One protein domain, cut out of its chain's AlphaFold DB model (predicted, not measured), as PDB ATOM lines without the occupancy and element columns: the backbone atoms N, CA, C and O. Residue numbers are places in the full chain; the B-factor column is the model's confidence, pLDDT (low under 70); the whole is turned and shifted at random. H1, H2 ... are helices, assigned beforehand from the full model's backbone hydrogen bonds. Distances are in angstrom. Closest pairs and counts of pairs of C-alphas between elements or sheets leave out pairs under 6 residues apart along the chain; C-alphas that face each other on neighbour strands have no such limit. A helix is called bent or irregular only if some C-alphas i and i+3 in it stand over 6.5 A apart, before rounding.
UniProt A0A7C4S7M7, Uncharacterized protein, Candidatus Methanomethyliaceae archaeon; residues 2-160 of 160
ATOM      1  N   ILE A   2     166.668 104.150 169.384       81.06
ATOM      2  CA  ILE A   2     166.175 105.367 168.690       81.06
ATOM      3  C   ILE A   2     164.637 105.412 168.638       81.06
ATOM      4  O   ILE A   2     164.041 106.430 168.976       81.06
ATOM      5  N   GLU A   3     163.988 104.302 168.286       77.31
ATOM      6  CA  GLU A   3     162.520 104.213 168.213       77.31
ATOM      7  C   GLU A   3     161.841 104.469 169.569       77.31
ATOM      8  O   GLU A   3     160.866 105.210 169.647       77.31
ATOM      9  N   GLU A   4     162.395 103.925 170.655       82.75
ATOM     10  CA  GLU A   4     161.887 104.119 172.023       82.75
ATOM     11  C   GLU A   4     161.977 105.587 172.454       82.75
ATOM     12  O   GLU A   4     161.041 106.123 173.044       82.75
ATOM     13  N   ILE A   5     163.079 106.262 172.106       87.50
ATOM     14  CA  ILE A   5     163.261 107.693 172.367       87.50
ATOM     15  C   ILE A   5     162.204 108.508 171.612       87.50
ATOM     16  O   ILE A   5     161.609 109.415 172.190       87.50
ATOM     17  N   PHE A   6     161.908 108.168 170.354       84.56
ATOM     18  CA  PHE A   6     160.851 108.840 169.591       84.56
ATOM     19  C   PHE A   6     159.466 108.647 170.208       84.56
ATOM     20  O   PHE A   6     158.707 109.612 170.298       84.56
ATOM     21  N   VAL A   7     159.145 107.437 170.670       83.75
ATOM     22  CA  VAL A   7     157.876 107.162 171.360       83.75
ATOM     23  C   VAL A   7     157.771 107.978 172.648       83.75
ATOM     24  O   VAL A   7     156.731 108.585 172.892       83.75
ATOM     25  N   LEU A   8     158.844 108.057 173.442       87.06
ATOM     26  CA  LEU A   8     158.878 108.860 174.669       87.06
ATOM     27  C   LEU A   8     158.698 110.355 174.388       87.06
ATOM     28  O   LEU A   8     157.893 111.008 175.049       87.06
ATOM     29  N   ILE A   9     159.404 110.896 173.393       90.06
ATOM     30  CA  ILE A   9     159.267 112.300 172.986       90.06
ATOM     31  C   ILE A   9     157.835 112.576 172.523       90.06
ATOM     32  O   ILE A   9     157.222 113.551 172.954       90.06
ATOM     33  N   TYR A  10     157.279 111.701 171.684       85.06
ATOM     34  CA  TYR A  10     155.908 111.823 171.207       85.06
ATOM     35  C   TYR A  10     154.902 111.809 172.365       85.06
ATOM     36  O   TYR A  10     154.063 112.706 172.463       85.06
ATOM     37  N   ALA A  11     155.031 110.850 173.286       84.38
ATOM     38  CA  ALA A  11     154.197 110.756 174.477       84.38
ATOM     39  C   ALA A  11     154.265 112.040 175.316       84.38
ATOM     40  O   ALA A  11     153.229 112.601 175.668       84.38
ATOM     41  N   LEU A  12     155.473 112.550 175.580       89.06
ATOM     42  CA  LEU A  12     155.686 113.779 176.346       89.06
ATOM     43  C   LEU A  12     155.053 115.001 175.677       89.06
ATOM     44  O   LEU A  12     154.439 115.809 176.373       89.06
ATOM     45  N   ILE A  13     155.155 115.133 174.352       87.88
ATOM     46  CA  ILE A  13     154.527 116.231 173.601       87.88
ATOM     47  C   ILE A  13     153.008 116.187 173.770       87.88
ATOM     48  O   ILE A  13     152.405 117.198 174.139       87.88
ATOM     49  N   ILE A  14     152.388 115.025 173.545       85.56
ATOM     50  CA  ILE A  14     150.932 114.872 173.641       85.56
ATOM     51  C   ILE A  14     150.457 115.099 175.079       85.56
ATOM     52  O   ILE A  14     149.541 115.889 175.303       85.56
ATOM     53  N   ILE A  15     151.108 114.478 176.064       86.38
ATOM     54  CA  ILE A  15     150.764 114.631 177.484       86.38
ATOM     55  C   ILE A  15     150.898 116.094 177.917       86.38
ATOM     56  O   ILE A  15     149.993 116.633 178.552       86.38
ATOM     57  N   THR A  16     151.986 116.768 177.540       85.62
ATOM     58  CA  THR A  16     152.196 118.184 177.873       85.62
ATOM     59  C   THR A  16     151.135 119.062 177.217       85.62
ATOM     60  O   THR A  16     150.555 119.921 177.878       85.62
ATOM     61  N   PHE A  17     150.829 118.828 175.938       84.56
ATOM     62  CA  PHE A  17     149.783 119.558 175.228       84.56
ATOM     63  C   PHE A  17     148.421 119.403 175.914       84.56
ATOM     64  O   PHE A  17     147.755 120.404 176.190       84.56
ATOM     65  N   VAL A  18     148.016 118.175 176.248       81.75
ATOM     66  CA  VAL A  18     146.744 117.928 176.939       81.75
ATOM     67  C   VAL A  18     146.753 118.572 178.327       81.75
ATOM     68  O   VAL A  18     145.815 119.291 178.668       81.75
ATOM     69  N   GLY A  19     147.833 118.419 179.098       81.31
ATOM     70  CA  GLY A  19     147.959 118.999 180.437       81.31
ATOM     71  C   GLY A  19     147.873 120.526 180.450       81.31
ATOM     72  O   GLY A  19     147.198 121.103 181.304       81.31
ATOM     73  N   LEU A  20     148.485 121.197 179.469       84.06
ATOM     74  CA  LEU A  20     148.386 122.650 179.314       84.06
ATOM     75  C   LEU A  20     146.955 123.102 178.995       84.06
ATOM     76  O   LEU A  20     146.518 124.127 179.522       84.06
ATOM     77  N   ASN A  21     146.220 122.355 178.167       78.56
ATOM     78  CA  ASN A  21     144.827 122.676 177.838       78.56
ATOM     79  C   ASN A  21     143.887 122.466 179.032       78.56
ATOM     80  O   ASN A  21     143.028 123.309 179.280       78.56
ATOM     81  N   ILE A  22     144.093 121.401 179.818       77.50
ATOM     82  CA  ILE A  22     143.349 121.173 181.067       77.50
ATOM     83  C   ILE A  22     143.597 122.325 182.049       77.50
ATOM     84  O   ILE A  22     142.648 122.906 182.571       77.50
ATOM     85  N   ARG A  23     144.863 122.712 182.263       79.06
ATOM     86  CA  ARG A  23     145.228 123.780 183.211       79.06
ATOM     87  C   ARG A  23     144.613 125.135 182.857       79.06
ATOM     88  O   ARG A  23     144.293 125.905 183.756       79.06
ATOM     89  N   LYS A  24     144.458 125.443 181.569       77.50
ATOM     90  CA  LYS A  24     143.863 126.707 181.109       77.50
ATOM     91  C   LYS A  24     142.347 126.779 181.324       77.50
ATOM     92  O   LYS A  24     141.767 127.825 181.054       77.50
ATOM     93  N   GLY A  25     141.690 125.686 181.732       64.75
ATOM     94  CA  GLY A  25     140.225 125.591 181.788       64.75
ATOM     95  C   GLY A  25     139.555 125.684 180.410       64.75
ATOM     96  O   GLY A  25     138.338 125.581 180.297       64.75
ATOM     97  N   SER A  26     140.345 125.846 179.346       55.84
ATOM     98  CA  SER A  26     139.907 126.042 177.974       55.84
ATOM     99  C   SER A  26     139.896 124.722 177.218       55.84
ATOM    100  O   SER A  26     140.328 124.664 176.066       55.84
ATOM    101  N   PHE A  27     139.354 123.659 177.815       53.69
ATOM    102  CA  PHE A  27     139.030 122.444 177.060       53.69
ATOM    103  C   PHE A  27     137.831 122.672 176.113       53.69
ATOM    104  O   PHE A  27     137.076 121.760 175.804       53.69
ATOM    105  N   ILE A  28     137.663 123.901 175.616       54.03
ATOM    106  CA  ILE A  28     136.854 124.246 174.454       54.03
ATOM    107  C   ILE A  28     137.770 124.096 173.238       54.03
ATOM    108  O   ILE A  28     138.025 125.033 172.483       54.03
ATOM    109  N   ILE A  29     138.342 122.906 173.071       57.59
ATOM    110  CA  ILE A  29     138.808 122.540 171.747       57.59
ATOM    111  C   ILE A  29     137.530 122.261 170.982       57.59
ATOM    112  O   ILE A  29     136.848 121.289 171.284       57.59
ATOM    113  N   GLU A  30     137.179 123.142 170.051       66.69
ATOM    114  CA  GLU A  30     136.012 122.944 169.202       66.69
ATOM    115  C   GLU A  30     136.210 121.614 168.456       66.69
ATOM    116  O   GLU A  30     137.086 121.538 167.582       66.69
ATOM    117  N   PRO A  31     135.487 120.535 168.827       68.44
ATOM    118  CA  PRO A  31     135.899 119.182 168.456       68.44
ATOM    119  C   PRO A  31     135.932 118.994 166.941       68.44
ATOM    120  O   PRO A  31     136.821 118.337 166.408       68.44
ATOM    121  N   ALA A  32     135.013 119.668 166.246       72.81
ATOM    122  CA  ALA A  32     134.951 119.709 164.793       72.81
ATOM    123  C   ALA A  32     136.225 120.294 164.162       72.81
ATOM    124  O   ALA A  32     136.744 119.732 163.199       72.81
ATOM    125  N   LYS A  33     136.770 121.386 164.717       75.44
ATOM    126  CA  LYS A  33     137.989 122.020 164.192       75.44
ATOM    127  C   LYS A  33     139.214 121.150 164.434       75.44
ATOM    128  O   LYS A  33     140.010 120.976 163.520       75.44
ATOM    129  N   LEU A  34     139.349 120.570 165.628       78.31
ATOM    130  CA  LEU A  34     140.460 119.659 165.919       78.31
ATOM    131  C   LEU A  34     140.423 118.435 165.009       78.31
ATOM    132  O   LEU A  34     141.442 118.095 164.414       78.31
ATOM    133  N   LEU A  35     139.258 117.800 164.878       80.81
ATOM    134  CA  LEU A  35     139.089 116.630 164.026       80.81
ATOM    135  C   LEU A  35     139.466 116.948 162.575       80.81
ATOM    136  O   LEU A  35     140.238 116.214 161.964       80.81
ATOM    137  N   LEU A  36     138.977 118.071 162.050       82.75
ATOM    138  CA  LEU A  36     139.276 118.513 160.692       82.75
ATOM    139  C   LEU A  36     140.774 118.782 160.497       82.75
ATOM    140  O   LEU A  36     141.353 118.320 159.516       82.75
ATOM    141  N   VAL A  37     141.425 119.454 161.450       85.94
ATOM    142  CA  VAL A  37     142.877 119.687 161.417       85.94
ATOM    143  C   VAL A  37     143.648 118.367 161.436       85.94
ATOM    144  O   VAL A  37     144.556 118.184 160.629       85.94
ATOM    145  N   VAL A  38     143.275 117.422 162.303       87.06
ATOM    146  CA  VAL A  38     143.925 116.106 162.385       87.06
ATOM    147  C   VAL A  38     143.773 115.338 161.073       87.06
ATOM    148  O   VAL A  38     144.758 114.786 160.583       87.06
ATOM    149  N   ILE A  39     142.584 115.338 160.463       89.25
ATOM    150  CA  ILE A  39     142.344 114.686 159.168       89.25
ATOM    151  C   ILE A  39     143.219 115.314 158.080       89.25
ATOM    152  O   ILE A  39     143.930 114.592 157.384       89.25
ATOM    153  N   ILE A  40     143.229 116.646 157.965       91.88
ATOM    154  CA  ILE A  40     144.033 117.356 156.960       91.88
ATOM    155  C   ILE A  40     145.521 117.039 157.134       91.88
ATOM    156  O   ILE A  40     146.182 116.653 156.170       91.88
ATOM    157  N   LEU A  41     146.047 117.139 158.358       91.62
ATOM    158  CA  LEU A  41     147.448 116.824 158.641       91.62
ATOM    159  C   LEU A  41     147.785 115.366 158.312       91.62
ATOM    160  O   LEU A  41     148.867 115.091 157.800       91.62
ATOM    161  N   SER A  42     146.854 114.441 158.546       92.38
ATOM    162  CA  SER A  42     147.033 113.020 158.238       92.38
ATOM    163  C   SER A  42     147.089 112.758 156.735       92.38
ATOM    164  O   SER A  42     147.927 111.979 156.276       92.38
ATOM    165  N   VAL A  43     146.246 113.439 155.954       94.25
ATOM    166  CA  VAL A  43     146.269 113.374 154.485       94.25
ATOM    167  C   VAL A  43     147.577 113.952 153.947       94.25
ATOM    168  O   VAL A  43     148.242 113.301 153.143       94.25
ATOM    169  N   ILE A  44     147.996 115.123 154.438       95.38
ATOM    170  CA  ILE A  44     149.264 115.756 154.043       95.38
ATOM    171  C   ILE A  44     150.451 114.847 154.386       95.38
ATOM    172  O   ILE A  44     151.315 114.620 153.540       95.38
ATOM    173  N   ALA A  45     150.493 114.286 155.596       93.25
ATOM    174  CA  ALA A  45     151.555 113.378 156.021       93.25
ATOM    175  C   ALA A  45     151.606 112.111 155.155       93.25
ATOM    176  O   ALA A  45     152.681 111.710 154.713       93.25
ATOM    177  N   THR A  46     150.447 111.523 154.848       94.50
ATOM    178  CA  THR A  46     150.344 110.361 153.954       94.50
ATOM    179  C   THR A  46     150.865 110.694 152.556       94.50
ATOM    180  O   THR A  46     151.677 109.951 152.009       94.50
ATOM    181  N   PHE A  47     150.457 111.837 151.998       95.00
ATOM    182  CA  PHE A  47     150.906 112.288 150.683       95.00
ATOM    183  C   PHE A  47     152.419 112.538 150.647       95.00
ATOM    184  O   PHE A  47     153.092 112.106 149.716       95.00
ATOM    185  N   MET A  48     152.985 113.152 151.691       95.38
ATOM    186  CA  MET A  48     154.433 113.344 151.804       95.38
ATOM    187  C   MET A  48     155.204 112.020 151.861       95.38
ATOM    188  O   MET A  48     156.273 111.917 151.264       95.38
ATOM    189  N   LEU A  49     154.688 111.007 152.564       94.00
ATOM    190  CA  LEU A  49     155.302 109.675 152.592       94.00
ATOM    191  C   LEU A  49     155.225 108.995 151.221       94.00
ATOM    192  O   LEU A  49     156.214 108.422 150.769       94.00
ATOM    193  N   TYR A  50     154.092 109.127 150.532       94.44
ATOM    194  CA  TYR A  50     153.925 108.615 149.176       94.44
ATOM    195  C   TYR A  50     154.905 109.261 148.185       94.44
ATOM    196  O   TYR A  50     155.576 108.555 147.435       94.44
ATOM    197  N   LEU A  51     155.090 110.588 148.241       95.44
ATOM    198  CA  LEU A  51     156.087 111.296 147.422       95.44
ATOM    199  C   LEU A  51     157.530 110.839 147.692       95.44
ATOM    200  O   LEU A  51     158.390 110.982 146.827       95.44
ATOM    201  N   LYS A  52     157.805 110.269 148.871       95.44
ATOM    202  CA  LYS A  52     159.099 109.659 149.216       95.44
ATOM    203  C   LYS A  52     159.242 108.210 148.728       95.44
ATOM    204  O   LYS A  52     160.220 107.555 149.079       95.44
ATOM    205  N   GLY A  53     158.293 107.709 147.937       94.19
ATOM    206  CA  GLY A  53     158.318 106.361 147.366       94.19
ATOM    207  C   GLY A  53     157.790 105.269 148.296       94.19
ATOM    208  O   GLY A  53     157.999 104.089 148.024       94.19
ATOM    209  N   ILE A  54     157.123 105.631 149.397       95.25
ATOM    210  CA  ILE A  54     156.470 104.658 150.280       95.25
ATOM    211  C   ILE A  54     155.127 104.263 149.664       95.25
ATOM    212  O   ILE A  54     154.354 105.120 149.238       95.25
ATOM    213  N   ASP A  55     154.834 102.963 149.656       96.44
ATOM    214  CA  ASP A  55     153.540 102.435 149.227       96.44
ATOM    215  C   ASP A  55     152.372 103.125 149.961       96.44
ATOM    216  O   ASP A  55     152.412 103.330 151.179       96.44
ATOM    217  N   ILE A  56     151.318 103.482 149.221       93.69
ATOM    218  CA  ILE A  56     150.206 104.278 149.755       93.69
ATOM    219  C   ILE A  56     149.483 103.562 150.898       93.69
ATOM    220  O   ILE A  56     149.115 104.189 151.893       93.69
ATOM    221  N   TYR A  57     149.325 102.241 150.800       93.56
ATOM    222  CA  TYR A  57     148.681 101.449 151.837       93.56
ATOM    223  C   TYR A  57     149.552 101.397 153.098       93.56
ATOM    224  O   TYR A  57     149.052 101.587 154.213       93.56
ATOM    225  N   LEU A  58     150.869 101.234 152.941       94.12
ATOM    226  CA  LEU A  58     151.811 101.295 154.057       94.12
ATOM    227  C   LEU A  58     151.859 102.684 154.715       94.12
ATOM    228  O   LEU A  58     151.913 102.774 155.947       94.12
ATOM    229  N   ALA A  59     151.801 103.759 153.927       94.75
ATOM    230  CA  ALA A  59     151.779 105.131 154.425       94.75
ATOM    231  C   ALA A  59     150.528 105.391 155.277       94.75
ATOM    232  O   ALA A  59     150.654 105.802 156.433       94.75
ATOM    233  N   ILE A  60     149.338 105.056 154.761       93.69
ATOM    234  CA  ILE A  60     148.066 105.188 155.491       93.69
ATOM    235  C   ILE A  60     148.119 104.403 156.803       93.69
ATOM    236  O   ILE A  60     147.829 104.946 157.869       93.69
ATOM    237  N   LYS A  61     148.548 103.136 156.751       94.38
ATOM    238  CA  LYS A  61     148.643 102.272 157.936       94.38
ATOM    239  C   LYS A  61     149.597 102.833 158.992       94.38
ATOM    240  O   LYS A  61     149.338 102.701 160.187       94.38
ATOM    241  N   SER A  62     150.698 103.450 158.570       93.56
ATOM    242  CA  SER A  62     151.681 104.050 159.477       93.56
ATOM    243  C   SER A  62     151.122 105.296 160.159       93.56
ATOM    244  O   SER A  62     151.189 105.403 161.383       93.56
ATOM    245  N   ILE A  63     150.490 106.194 159.396       94.75
ATOM    246  CA  ILE A  63     149.836 107.387 159.946       94.75
ATOM    247  C   ILE A  63     148.711 106.998 160.908       94.75
ATOM    248  O   ILE A  63     148.646 107.529 162.015       94.75
ATOM    249  N   ALA A  64     147.879 106.018 160.553       94.12
ATOM    250  CA  ALA A  64     146.789 105.568 161.411       94.12
ATOM    251  C   ALA A  64     147.284 105.011 162.759       94.12
ATOM    252  O   ALA A  64     146.707 105.313 163.803       94.12
ATOM    253  N   LYS A  65     148.406 104.276 162.771       94.38
ATOM    254  CA  LYS A  65     149.051 103.820 164.015       94.38
ATOM    255  C   LYS A  65     149.577 104.974 164.871       94.38
ATOM    256  O   LYS A  65     149.431 104.928 166.090       94.38
ATOM    257  N   ILE A  66     150.164 105.998 164.252       93.12
ATOM    258  CA  ILE A  66     150.637 107.194 164.967       93.12
ATOM    259  C   ILE A  66     149.451 107.915 165.617       93.12
ATOM    260  O   ILE A  66     149.498 108.225 166.805       93.12
ATOM    261  N   LEU A  67     148.363 108.119 164.869       93.69
ATOM    262  CA  LEU A  67     147.138 108.727 165.392       93.69
ATOM    263  C   LEU A  67     146.541 107.917 166.546       93.69
ATOM    264  O   LEU A  67     146.167 108.496 167.565       93.69
ATOM    265  N   ALA A  68     146.491 106.589 166.414       93.88
ATOM    266  CA  ALA A  68     146.002 105.708 167.469       93.88
ATOM    267  C   ALA A  68     146.831 105.862 168.753       93.88
ATOM    268  O   ALA A  68     146.262 106.040 169.829       93.88
ATOM    269  N   GLY A  69     148.164 105.895 168.637       92.06
ATOM    270  CA  GLY A  69     149.052 106.186 169.763       92.06
ATOM    271  C   GLY A  69     148.770 107.553 170.394       92.06
ATOM    272  O   GLY A  69     148.686 107.666 171.616       92.06
ATOM    273  N   GLY A  70     148.545 108.582 169.574       90.69
ATOM    274  CA  GLY A  70     148.182 109.921 170.042       90.69
ATOM    275  C   GLY A  70     146.903 109.945 170.871       90.69
ATOM    276  O   GLY A  70     146.883 110.535 171.949       90.69
ATOM    277  N   ILE A  71     145.855 109.259 170.411       91.62
ATOM    278  CA  ILE A  71     144.580 109.139 171.133       91.62
ATOM    279  C   ILE A  71     144.774 108.416 172.470       91.62
ATOM    280  O   ILE A  71     144.245 108.861 173.488       91.62
ATOM    281  N   MET A  72     145.568 107.342 172.494       91.25
ATOM    282  CA  MET A  72     145.861 106.602 173.726       91.25
ATOM    283  C   MET A  72     146.575 107.477 174.764       91.25
ATOM    284  O   MET A  72     146.166 107.513 175.929       91.25
ATOM    285  N   PHE A  73     147.590 108.244 174.353       90.56
ATOM    286  CA  PHE A  73     148.275 109.173 175.257       90.56
ATOM    287  C   PHE A  73     147.363 110.315 175.706       90.56
ATOM    288  O   PHE A  73     147.349 110.663 176.888       90.56
ATOM    289  N   ALA A  74     146.558 110.861 174.792       88.00
ATOM    290  CA  ALA A  74     145.637 111.944 175.103       88.00
ATOM    291  C   ALA A  74     144.554 111.527 176.106       88.00
ATOM    292  O   ALA A  74     144.211 112.316 176.982       88.00
ATOM    293  N   GLY A  75     144.047 110.294 176.014       88.31
ATOM    294  CA  GLY A  75     143.068 109.754 176.959       88.31
ATOM    295  C   GLY A  75     143.661 109.349 178.308       88.31
ATOM    296  O   GLY A  75     142.986 109.447 179.328       88.31
ATOM    297  N   THR A  76     144.932 108.943 178.350       89.25
ATOM    298  CA  THR A  76     145.593 108.512 179.596       89.25
ATOM    299  C   THR A  76     145.626 109.617 180.651       89.25
ATOM    300  O   THR A  76     145.330 109.375 181.820       89.25
ATOM    301  N   LEU A  77     145.952 110.847 180.252       86.06
ATOM    302  CA  LEU A  77     146.098 111.957 181.193       86.06
ATOM    303  C   LEU A  77     144.806 112.297 181.970       86.06
ATOM    304  O   LEU A  77     144.869 112.330 183.201       86.06
ATOM    305  N   PRO A  78     143.639 112.526 181.333       84.06
ATOM    306  CA  PRO A  78     142.399 112.784 182.062       84.06
ATOM    307  C   PRO A  78     141.973 111.595 182.928       84.06
ATOM    308  O   PRO A  78     141.459 111.825 184.018       84.06
ATOM    309  N   MET A  79     142.243 110.348 182.516       89.94
ATOM    310  CA  MET A  79     141.972 109.171 183.353       89.94
ATOM    311  C   MET A  79     142.822 109.165 184.630       89.94
ATOM    312  O   MET A  79     142.286 108.931 185.710       89.94
ATOM    313  N   ILE A  80     144.119 109.487 184.542       89.56
ATOM    314  CA  ILE A  80     144.991 109.613 185.723       89.56
ATOM    315  C   ILE A  80     144.498 110.737 186.638       89.56
ATOM    316  O   ILE A  80     144.378 110.539 187.845       89.56
ATOM    317  N   LEU A  81     144.184 111.909 186.081       86.25
ATOM    318  CA  LEU A  81     143.705 113.055 186.862       86.25
ATOM    319  C   LEU A  81     142.369 112.761 187.556       86.25
ATOM    320  O   LEU A  81     142.195 113.102 188.727       86.25
ATOM    321  N   ALA A  82     141.445 112.095 186.865       87.19
ATOM    322  CA  ALA A  82     140.185 111.650 187.440       87.19
ATOM    323  C   ALA A  82     140.403 110.566 188.510       87.19
ATOM    324  O   ALA A  82     139.778 110.622 189.567       87.19
ATOM    325  N   GLY A  83     141.351 109.645 188.302       88.06
ATOM    326  CA  GLY A  83     141.762 108.657 189.302       88.06
ATOM    327  C   GLY A  83     142.316 109.305 190.573       88.06
ATOM    328  O   GLY A  83     141.905 108.951 191.674       88.06
ATOM    329  N   ILE A  84     143.171 110.325 190.446       88.31
ATOM    330  CA  ILE A  84     143.630 111.135 191.590       88.31
ATOM    331  C   ILE A  84     142.435 111.803 192.286       88.31
ATOM    332  O   ILE A  84     142.362 111.810 193.515       88.31
ATOM    333  N   GLY A  85     141.475 112.328 191.516       83.69
ATOM    334  CA  GLY A  85     140.225 112.877 192.044       83.69
ATOM    335  C   GLY A  85     139.453 111.871 192.901       83.69
ATOM    336  O   GLY A  85     139.002 112.220 193.988       83.69
ATOM    337  N   LEU A  86     139.370 110.614 192.465       86.88
ATOM    338  CA  LEU A  86     138.679 109.544 193.185       86.88
ATOM    339  C   LEU A  86     139.270 109.288 194.579       86.88
ATOM    340  O   LEU A  86     138.511 109.128 195.533       86.88
ATOM    341  N   PHE A  87     140.601 109.302 194.705       84.25
ATOM    342  CA  PHE A  87     141.290 109.122 195.991       84.25
ATOM    343  C   PHE A  87     141.318 110.385 196.856       84.25
ATOM    344  O   PHE A  87     141.421 110.286 198.075       84.25
ATOM    345  N   ARG A  88     141.223 111.574 196.249       84.56
ATOM    346  CA  ARG A  88     141.213 112.850 196.980       84.56
ATOM    347  C   ARG A  88     139.920 113.065 197.766       84.56
ATOM    348  O   ARG A  88     139.932 113.710 198.808       84.56
ATOM    349  N   PHE A  89     138.798 112.590 197.241       78.56
ATOM    350  CA  PHE A  89     137.488 112.794 197.842       78.56
ATOM    351  C   PHE A  89     137.215 111.720 198.896       78.56
ATOM    352  O   PHE A  89     136.735 110.649 198.540       78.56
ATOM    353  N   GLY A  90     137.539 111.989 200.167       75.38
ATOM    354  CA  GLY A  90     137.371 111.090 201.323       75.38
ATOM    355  C   GLY A  90     135.949 111.028 201.901       75.38
ATOM    356  O   GLY A  90     135.063 111.775 201.501       75.38
ATOM    357  N   ASP A  91     135.708 110.134 202.862       75.44
ATOM    358  CA  ASP A  91     134.376 109.980 203.485       75.44
ATOM    359  C   ASP A  91     133.998 111.163 204.406       75.44
ATOM    360  O   ASP A  91     132.842 111.321 204.799       75.44
ATOM    361  N   GLU A  92     134.956 112.054 204.673       79.44
ATOM    362  CA  GLU A  92     134.787 113.342 205.358       79.44
ATOM    363  C   GLU A  92     133.744 114.274 204.714       79.44
ATOM    364  O   GLU A  92     133.183 115.133 205.391       79.44
ATOM    365  N   PHE A  93     133.427 114.083 203.429       78.56
ATOM    366  CA  PHE A  93     132.419 114.861 202.699       78.56
ATOM    367  C   PHE A  93     130.985 114.310 202.844       78.56
ATOM    368  O   PHE A  93     130.060 114.773 202.169       78.56
ATOM    369  N   GLY A  94     130.779 113.331 203.728       83.62
ATOM    370  CA  GLY A  94     129.464 112.792 204.064       83.62
ATOM    371  C   GLY A  94     128.894 111.825 203.016       83.62
ATOM    372  O   GLY A  94     129.587 111.395 202.093       83.62
ATOM    373  N   PRO A  95     127.602 111.462 203.123       82.00
ATOM    374  CA  PRO A  95     127.013 110.369 202.346       82.00
ATOM    375  C   PRO A  95     126.956 110.651 200.840       82.00
ATOM    376  O   PRO A  95     126.916 109.710 200.048       82.00
ATOM    377  N   ASN A  96     126.988 111.924 200.433       85.38
ATOM    378  CA  ASN A  96     126.927 112.325 199.028       85.38
ATOM    379  C   ASN A  96     128.217 112.019 198.253       85.38
ATOM    380  O   ASN A  96     128.202 112.025 197.020       85.38
ATOM    381  N   ILE A  97     129.320 111.715 198.947       89.25
ATOM    382  CA  ILE A  97     130.608 111.446 198.307       89.25
ATOM    383  C   ILE A  97     130.564 110.239 197.370       89.25
ATOM    384  O   ILE A  97     131.247 110.220 196.346       89.25
ATOM    385  N   PHE A  98     129.705 109.263 197.672       90.06
ATOM    386  CA  PHE A  98     129.507 108.098 196.822       90.06
ATOM    387  C   PHE A  98     129.081 108.500 195.407       90.06
ATOM    388  O   PHE A  98     129.668 108.025 194.438       90.06
ATOM    389  N   TYR A  99     128.124 109.424 195.267       91.12
ATOM    390  CA  TYR A  99     127.654 109.871 193.953       91.12
ATOM    391  C   TYR A  99     128.741 110.616 193.182       91.12
ATOM    392  O   TYR A  99     128.849 110.453 191.970       91.12
ATOM    393  N   VAL A 100     129.580 111.385 193.880       90.56
ATOM    394  CA  VAL A 100     130.715 112.085 193.266       90.56
ATOM    395  C   VAL A 100     131.743 111.080 192.742       90.56
ATOM    396  O   VAL A 100     132.135 111.164 191.580       90.56
ATOM    397  N   ARG A 101     132.131 110.079 193.544       91.25
ATOM    398  CA  ARG A 101     133.055 109.014 193.107       91.25
ATOM    399  C   ARG A 101     132.461 108.176 191.968       91.25
ATOM    400  O   ARG A 101     133.168 107.858 191.015       91.25
ATOM    401  N   ASN A 102     131.166 107.871 192.025       92.75
ATOM    402  CA  ASN A 102     130.440 107.171 190.962       92.75
ATOM    403  C   ASN A 102     130.398 107.988 189.655       92.75
ATOM    404  O   ASN A 102     130.528 107.449 188.562       92.75
ATOM    405  N   HIS A 103     130.278 109.312 189.748       91.38
ATOM    406  CA  HIS A 103     130.348 110.181 188.577       91.38
ATOM    407  C   HIS A 103     131.766 110.235 187.988       91.38
ATOM    408  O   HIS A 103     131.936 110.102 186.778       91.38
ATOM    409  N   ILE A 104     132.793 110.374 188.835       90.75
ATOM    410  CA  ILE A 104     134.203 110.393 188.413       90.75
ATOM    411  C   ILE A 104     134.596 109.073 187.733       90.75
ATOM    412  O   ILE A 104     135.202 109.104 186.664       90.75
ATOM    413  N   THR A 105     134.226 107.927 188.313       92.12
ATOM    414  CA  THR A 105     134.441 106.603 187.690       92.12
ATOM    415  C   THR A 105     133.746 106.498 186.338       92.12
ATOM    416  O   THR A 105     134.392 106.135 185.361       92.12
ATOM    417  N   GLY A 106     132.488 106.937 186.235       91.81
ATOM    418  CA  GLY A 106     131.771 106.974 184.959       91.81
ATOM    419  C   GLY A 106     132.486 107.794 183.876       91.81
ATOM    420  O   GLY A 106     132.524 107.382 182.715       91.81
ATOM    421  N   VAL A 107     133.103 108.928 184.233       89.94
ATOM    422  CA  VAL A 107     133.918 109.726 183.299       89.94
ATOM    423  C   VAL A 107     135.173 108.964 182.862       89.94
ATOM    424  O   VAL A 107     135.468 108.937 181.667       89.94
ATOM    425  N   ILE A 108     135.892 108.326 183.793       92.88
ATOM    426  CA  ILE A 108     137.082 107.511 183.484       92.88
ATOM    427  C   ILE A 108     136.722 106.402 182.495       92.88
ATOM    428  O   ILE A 108     137.349 106.294 181.440       92.88
ATOM    429  N   ASP A 109     135.679 105.632 182.797       93.81
ATOM    430  CA  ASP A 109     135.266 104.488 181.984       93.81
ATOM    431  C   ASP A 109     134.783 104.931 180.594       93.81
ATOM    432  O   ASP A 109     135.051 104.272 179.584       93.81
ATOM    433  N   THR A 110     134.115 106.085 180.511       92.81
ATOM    434  CA  THR A 110     133.669 106.668 179.238       92.81
ATOM    435  C   THR A 110     134.858 107.075 178.369       92.81
ATOM    436  O   THR A 110     134.900 106.753 177.180       92.81
ATOM    437  N   VAL A 111     135.857 107.746 178.952       92.88
ATOM    438  CA  VAL A 111     137.082 108.128 178.235       92.88
ATOM    439  C   VAL A 111     137.838 106.883 177.769       92.88
ATOM    440  O   VAL A 111     138.233 106.824 176.604       92.88
ATOM    441  N   ALA A 112     137.984 105.869 178.626       94.31
ATOM    442  CA  ALA A 112     138.613 104.598 178.267       94.31
ATOM    443  C   ALA A 112     137.898 103.922 177.086       94.31
ATOM    444  O   ALA A 112     138.538 103.495 176.124       94.31
ATOM    445  N   SER A 113     136.564 103.893 177.124       95.50
ATOM    446  CA  SER A 113     135.722 103.341 176.059       95.50
ATOM    447  C   SER A 113     135.934 104.056 174.728       95.50
ATOM    448  O   SER A 113     136.161 103.406 173.707       95.50
ATOM    449  N   PHE A 114     135.949 105.392 174.728       94.12
ATOM    450  CA  PHE A 114     136.220 106.164 173.515       94.12
ATOM    451  C   PHE A 114     137.635 105.956 172.980       94.12
ATOM    452  O   PHE A 114     137.803 105.806 171.771       94.12
ATOM    453  N   VAL A 115     138.645 105.892 173.850       94.69
ATOM    454  CA  VAL A 115     140.020 105.581 173.435       94.69
ATOM    455  C   VAL A 115     140.071 104.224 172.738       94.69
ATOM    456  O   VAL A 115     140.632 104.136 171.649       94.69
ATOM    457  N   MET A 116     139.450 103.189 173.314       95.44
ATOM    458  CA  MET A 116     139.395 101.852 172.711       95.44
ATOM    459  C   MET A 116     138.697 101.861 171.346       95.44
ATOM    460  O   MET A 116     139.234 101.308 170.386       95.44
ATOM    461  N   ILE A 117     137.545 102.529 171.235       95.88
ATOM    462  CA  ILE A 117     136.788 102.637 169.980       95.88
ATOM    463  C   ILE A 117     137.620 103.351 168.908       95.88
ATOM    464  O   ILE A 117     137.851 102.799 167.834       95.88
ATOM    465  N   PHE A 118     138.104 104.564 169.177       93.94
ATOM    466  CA  PHE A 118     138.772 105.364 168.150       93.94
ATOM    467  C   PHE A 118     140.156 104.824 167.788       93.94
ATOM    468  O   PHE A 118     140.483 104.743 166.603       93.94
ATOM    469  N   ALA A 119     140.957 104.401 168.771       94.50
ATOM    470  CA  ALA A 119     142.243 103.771 168.488       94.50
ATOM    471  C   ALA A 119     142.045 102.447 167.740       94.50
ATOM    472  O   ALA A 119     142.735 102.205 166.752       94.50
ATOM    473  N   GLY A 120     141.068 101.630 168.156       94.62
ATOM    474  CA  GLY A 120     140.730 100.359 167.518       94.62
ATOM    475  C   GLY A 120     140.315 100.513 166.055       94.62
ATOM    476  O   GLY A 120     140.816  99.774 165.208       94.62
ATOM    477  N   LEU A 121     139.481 101.510 165.736       94.62
ATOM    478  CA  LEU A 121     139.092 101.827 164.357       94.62
ATOM    479  C   LEU A 121     140.305 102.198 163.491       94.62
ATOM    480  O   LEU A 121     140.429 101.703 162.374       94.62
ATOM    481  N   LEU A 122     141.230 103.009 164.014       94.06
ATOM    482  CA  LEU A 122     142.423 103.441 163.277       94.06
ATOM    483  C   LEU A 122     143.388 102.289 162.959       94.06
ATOM    484  O   LEU A 122     144.034 102.297 161.914       94.06
ATOM    485  N   ILE A 123     143.494 101.290 163.836       94.69
ATOM    486  CA  ILE A 123     144.388 100.135 163.633       94.69
ATOM    487  C   ILE A 123     143.660  98.875 163.149       94.69
ATOM    488  O   ILE A 123     144.267  97.804 163.125       94.69
ATOM    489  N   PHE A 124     142.386  98.996 162.761       93.62
ATOM    490  CA  PHE A 124     141.527  97.895 162.311       93.62
ATOM    491  C   PHE A 124     141.410  96.731 163.318       93.62
ATOM    492  O   PHE A 124     141.319  95.563 162.941       93.62
ATOM    493  N   ARG A 125     141.389  97.043 164.619       95.69
ATOM    494  CA  ARG A 125     141.166  96.089 165.720       95.69
ATOM    495  C   ARG A 125     139.705  96.128 166.165       95.69
ATOM    496  O   ARG A 125     139.364  96.771 167.155       95.69
ATOM    497  N   LEU A 126     138.832  95.464 165.405       94.44
ATOM    498  CA  LEU A 126     137.382  95.438 165.666       94.44
ATOM    499  C   LEU A 126     137.017  94.787 167.004       94.44
ATOM    500  O   LEU A 126     135.999  95.131 167.595       94.44
ATOM    501  N   ASP A 127     137.859  93.889 167.502       96.06
ATOM    502  CA  ASP A 127     137.758  93.318 168.842       96.06
ATOM    503  C   ASP A 127     137.869  94.399 169.930       96.06
ATOM    504  O   ASP A 127     137.032  94.459 170.828       96.06
ATOM    505  N   LEU A 128     138.838  95.312 169.807       95.00
ATOM    506  CA  LEU A 128     139.004  96.433 170.734       95.00
ATOM    507  C   LEU A 128     137.830  97.416 170.644       95.00
ATOM    508  O   LEU A 128     137.347  97.909 171.663       95.00
ATOM    509  N   VAL A 129     137.345  97.663 169.422       96.50
ATOM    510  CA  VAL A 129     136.168  98.509 169.180       96.50
ATOM    511  C   VAL A 129     134.930  97.915 169.843       96.50
ATOM    512  O   VAL A 129     134.202  98.638 170.518       96.50
ATOM    513  N   ALA A 130     134.707  96.608 169.688       96.50
ATOM    514  CA  ALA A 130     133.570  95.918 170.283       96.50
ATOM    515  C   ALA A 130     133.598  96.025 171.810       96.50
ATOM    516  O   ALA A 130     132.596  96.411 172.408       96.50
ATOM    517  N   VAL A 131     134.752  95.760 172.432       95.62
ATOM    518  CA  VAL A 131     134.937  95.920 173.883       95.62
ATOM    519  C   VAL A 131     134.593  97.349 174.300       95.62
ATOM    520  O   VAL A 131     133.703  97.541 175.126       95.62
ATOM    521  N   GLY A 132     135.217  98.359 173.687       95.69
ATOM    522  CA  GLY A 132     134.941  99.761 174.008       95.69
ATOM    523  C   GLY A 132     133.464 100.139 173.846       95.69
ATOM    524  O   GLY A 132     132.918 100.843 174.689       95.69
ATOM    525  N   PHE A 133     132.790  99.625 172.815       96.19
ATOM    526  CA  PHE A 133     131.365  99.865 172.590       96.19
ATOM    527  C   PHE A 133     130.481  99.241 173.676       96.19
ATOM    528  O   PHE A 133     129.592  99.913 174.198       96.19
ATOM    529  N   PHE A 134     130.736  97.987 174.061       95.94
ATOM    530  CA  PHE A 134     129.994  97.340 175.146       95.94
ATOM    531  C   PHE A 134     130.152  98.094 176.466       95.94
ATOM    532  O   PHE A 134     129.154  98.348 177.138       95.94
ATOM    533  N   PHE A 135     131.374  98.502 176.813       93.75
ATOM    534  CA  PHE A 135     131.606  99.322 178.001       93.75
ATOM    535  C   PHE A 135     130.841 100.645 177.910       93.75
ATOM    536  O   PHE A 135     130.042 100.934 178.797       93.75
ATOM    537  N   PHE A 136     130.987 101.394 176.813       95.69
ATOM    538  CA  PHE A 136     130.310 102.680 176.618       95.69
ATOM    539  C   PHE A 136     128.794 102.603 176.844       95.69
ATOM    540  O   PHE A 136     128.221 103.457 177.520       95.69
ATOM    541  N   VAL A 137     128.147 101.564 176.309       95.62
ATOM    542  CA  VAL A 137     126.700 101.374 176.448       95.62
ATOM    543  C   VAL A 137     126.314 100.980 177.872       95.62
ATOM    544  O   VAL A 137     125.280 101.431 178.357       95.62
ATOM    545  N   LEU A 138     127.113 100.155 178.553       95.69
ATOM    546  CA  LEU A 138     126.762  99.591 179.858       95.69
ATOM    547  C   LEU A 138     127.100 100.504 181.048       95.69
ATOM    548  O   LEU A 138     126.405 100.443 182.063       95.69
ATOM    549  N   ILE A 139     128.112 101.371 180.934       94.31
ATOM    550  CA  ILE A 139     128.569 102.259 182.021       94.31
ATOM    551  C   ILE A 139     127.421 103.065 182.659       94.31
ATOM    552  O   ILE A 139     127.306 103.036 183.889       94.31
ATOM    553  N   PRO A 140     126.522 103.733 181.900       92.69
ATOM    554  CA  PRO A 140     125.430 104.502 182.500       92.69
ATOM    555  C   PRO A 140     124.468 103.640 183.326       92.69
ATOM    556  O   PRO A 140     123.973 104.083 184.364       92.69
ATOM    557  N   PHE A 141     124.220 102.396 182.900       94.75
ATOM    558  CA  PHE A 141     123.345 101.469 183.618       94.75
ATOM    559  C   PHE A 141     123.979 101.011 184.928       94.75
ATOM    560  O   PHE A 141     123.320 101.051 185.967       94.75
ATOM    561  N   CYS A 142     125.263 100.643 184.897       94.44
ATOM    562  CA  CYS A 142     126.019 100.284 186.094       94.44
ATOM    563  C   CYS A 142     126.061 101.448 187.092       94.44
ATOM    564  O   CYS A 142     125.734 101.265 188.264       94.44
ATOM    565  N   GLY A 143     126.380 102.658 186.623       94.12
ATOM    566  CA  GLY A 143     126.426 103.854 187.463       94.12
ATOM    567  C   GLY A 143     125.077 104.179 188.109       94.12
ATOM    568  O   GLY A 143     125.026 104.482 189.303       94.12
ATOM    569  N   ASN A 144     123.974 104.072 187.363       94.88
ATOM    570  CA  ASN A 144     122.631 104.289 187.901       94.88
ATOM    571  C   ASN A 144     122.230 103.202 188.917       94.88
ATOM    572  O   ASN A 144     121.706 103.508 189.989       94.88
ATOM    573  N   ALA A 145     122.510 101.930 188.623       96.00
ATOM    574  CA  ALA A 145     122.225 100.824 189.534       96.00
ATOM    575  C   ALA A 145     122.984 100.968 190.865       96.00
ATOM    576  O   ALA A 145     122.386 100.821 191.932       96.00
ATOM    577  N   LEU A 146     124.271 101.327 190.809       95.12
ATOM    578  CA  LEU A 146     125.102 101.592 191.985       95.12
ATOM    579  C   LEU A 146     124.571 102.769 192.814       95.12
ATOM    580  O   LEU A 146     124.447 102.654 194.034       95.12
ATOM    581  N   ALA A 147     124.209 103.879 192.161       93.81
ATOM    582  CA  ALA A 147     123.626 105.050 192.817       93.81
ATOM    583  C   ALA A 147     122.330 104.705 193.571       93.81
ATOM    584  O   ALA A 147     122.188 105.049 194.745       93.81
ATOM    585  N   ASN A 148     121.420 103.968 192.930       95.12
ATOM    586  CA  ASN A 148     120.155 103.562 193.542       95.12
ATOM    587  C   ASN A 148     120.366 102.589 194.706       95.12
ATOM    588  O   ASN A 148     119.775 102.758 195.773       95.12
ATOM    589  N   ALA A 149     121.239 101.593 194.537       94.56
ATOM    590  CA  ALA A 149     121.558 100.639 195.595       94.56
ATOM    591  C   ALA A 149     122.116 101.343 196.842       94.56
ATOM    592  O   ALA A 149     121.703 101.037 197.967       94.56
ATOM    593  N   TYR A 150     123.004 102.322 196.653       93.25
ATOM    594  CA  TYR A 150     123.551 103.116 197.748       93.25
ATOM    595  C   TYR A 150     122.477 103.975 198.429       93.25
ATOM    596  O   TYR A 150     122.369 103.944 199.656       93.25
ATOM    597  N   TYR A 151     121.639 104.673 197.653       92.44
ATOM    598  CA  TYR A 151     120.544 105.496 198.175       92.44
ATOM    599  C   TYR A 151     119.618 104.708 199.105       92.44
ATOM    600  O   TYR A 151     119.420 105.085 200.262       92.44
ATOM    601  N   TYR A 152     119.084 103.580 198.626       93.31
ATOM    602  CA  TYR A 152     118.139 102.777 199.401       93.31
ATOM    603  C   TYR A 152     118.795 102.132 200.626       93.31
ATOM    604  O   TYR A 152     118.188 102.082 201.698       93.31
ATOM    605  N   SER A 153     120.052 101.697 200.511       91.06
ATOM    606  CA  SER A 153     120.806 101.134 201.640       91.06
ATOM    607  C   SER A 153     121.100 102.175 202.721       91.06
ATOM    608  O   SER A 153     121.099 101.858 203.909       91.06
ATOM    609  N   TYR A 154     121.361 103.420 202.322       89.00
ATOM    610  CA  TYR A 154     121.567 104.526 203.249       89.00
ATOM    611  C   TYR A 154     120.259 104.930 203.937       89.00
ATOM    612  O   TYR A 154     120.221 105.050 205.157       89.00
ATOM    613  N   GLN A 155     119.157 105.046 203.186       87.81
ATOM    614  CA  GLN A 155     117.841 105.333 203.764       87.81
ATOM    615  C   GLN A 155     117.388 104.280 204.772       87.81
ATOM    616  O   GLN A 155     116.803 104.633 205.792       87.81
ATOM    617  N   ARG A 156     117.648 102.996 204.501       90.25
ATOM    618  CA  ARG A 156     117.317 101.915 205.433       90.25
ATOM    619  C   ARG A 156     118.064 102.066 206.760       90.25
ATOM    620  O   ARG A 156     117.429 101.992 207.800       90.25
ATOM    621  N   ARG A 157     119.363 102.382 206.713       87.94
ATOM    622  CA  ARG A 157     120.189 102.633 207.908       87.94
ATOM    623  C   ARG A 157     119.747 103.834 208.743       87.94
ATOM    624  O   ARG A 157     120.070 103.882 209.915       87.94
ATOM    625  N   LEU A 158     119.053 104.808 208.153       87.31
ATOM    626  CA  LEU A 158     118.508 105.956 208.892       87.31
ATOM    627  C   LEU A 158     117.176 105.654 209.594       87.31
ATOM    628  O   LEU A 158     116.725 106.462 210.400       87.31
ATOM    629  N   ARG A 159     116.501 104.559 209.222       84.94
ATOM    630  CA  ARG A 159     115.210 104.147 209.799       84.94
ATOM    631  C   ARG A 159     115.353 103.103 210.908       84.94
ATOM    632  O   ARG A 159     114.372 102.863 211.606       84.94
ATOM    633  N   GLU A 160     116.516 102.466 210.996       79.06
ATOM    634  CA  GLU A 160     116.920 101.532 212.056       79.06
ATOM    635  C   GLU A 160     117.573 102.310 213.207       79.06
ATOM    636  O   GLU A 160     117.282 101.965 214.373       79.06
TER     637      GLU A 160
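What this domain is: This is residues 2 to 160 of the 160 residues of an uncharacterized protein of Candidatus Methanomethyliaceae archaeon (UniProt A0A7C4S7M7). Three long helices, H3, H4 and the bent H5, run side by side in a flat, staggered row, each turning back along the one before, with H4 in the middle; H1 crosses H3 on the side away from H4, and H2 makes an open V with the first part of H3, its residues 31 to 37 sticking out. H1 and H2 have no contact with each other or with H4 and H5, and residues 155 to 160 stick out at the far end of the row. The printed part has 159 residues with five named helices, H1 to H5 in order along the chain, and no named strand; the class is all helix. The whole is loose, with a radius of gyration of the C-alphas of 20.3 A, and it spans 77 by 33 by 31 A.

How they stand to each other: The printed part begins with H1, residues 2 to 23, and a short link of 7 residues joins it to H2, residues 31 to 51; these two helices are apart. A tight link of 4 residues leads to H3, residues 56 to 88, the hub, which touches three other helices. With residues 11 to 19 alone, H1 touches H3, the closest C-alphas being those of Ala 11 and Phe 73, 6.2 A apart; the two stand at a steep tilt of 50 degrees and run the same way. H2 touches H3 with residues 42 to 50 alone, and the closest C-alphas, of Thr 46 and Ala 59, are 5.4 A apart. H2 and H3 form a helical hairpin at a shallow tilt of 35.0 degrees, only just short of steep. H4, residues 97 to 122, touches H3 with 32 pairs of C-alphas within 8 A, the closest being those of Ala 68 and Ala 119, 4.3 A apart. H3 and H4 are a hairpin too, running opposite ways at a shallow tilt of 7 degrees. By its hydrogen bonds H5, residues 126 to 159, was assigned as one helix, but it is bent: C-alphas 137 and 140 are 6.9 A apart. Its arms, H5a, residues 126 to 137, and H5b, residues 140 to 159, stand at a shallow tilt of 34 degrees, only just short of steep. H5a forms a hairpin with H4 at a shallow tilt of 26 degrees, where the closest C-alphas, of Ser 113 and Gly 132, are 4.2 A apart. H5b touches H4 at a shallow tilt of 11 degrees, opposite ways, with the C-alphas of Asn 102 and Gly 143 closest, at 6.3 A. Both arms are apart from H3. In H1, H2, H4, H5a and H5b every O i to N i+4 pair is within hydrogen-bond range; in H3 it is 27 of 29.

Where its parts are: H1 begins at C-alpha 2, (166.175, 105.367, 168.690), and is 31.4 A long from first to last C-alpha. H2 measures 30.2 A and H3 48.8 A, from C-alpha 56 at (150.206, 104.278, 149.755). H3 is neither bent nor irregular, but only just: C-alphas 74 and 77 are 6.1 A apart. H4 measures 37.8 A, H5a 16.3 A and H5b 29.2 A, ending at C-alpha 159, (115.210, 104.147, 209.799).

The domain as a whole: The C-alphas of Gly 53 and Glu 160, the two farthest apart, are 77.0 A from each other. Without the stretches that stand free, residues 30 to 37 and 155 to 160, the body spans 67 by 32 by 29 A. The printed part has no cut and no long link, and it ends at residue 160, the chain's last. The mean pLDDT of the printed part of this model is 88.6, with residues 25 to 31 under 70.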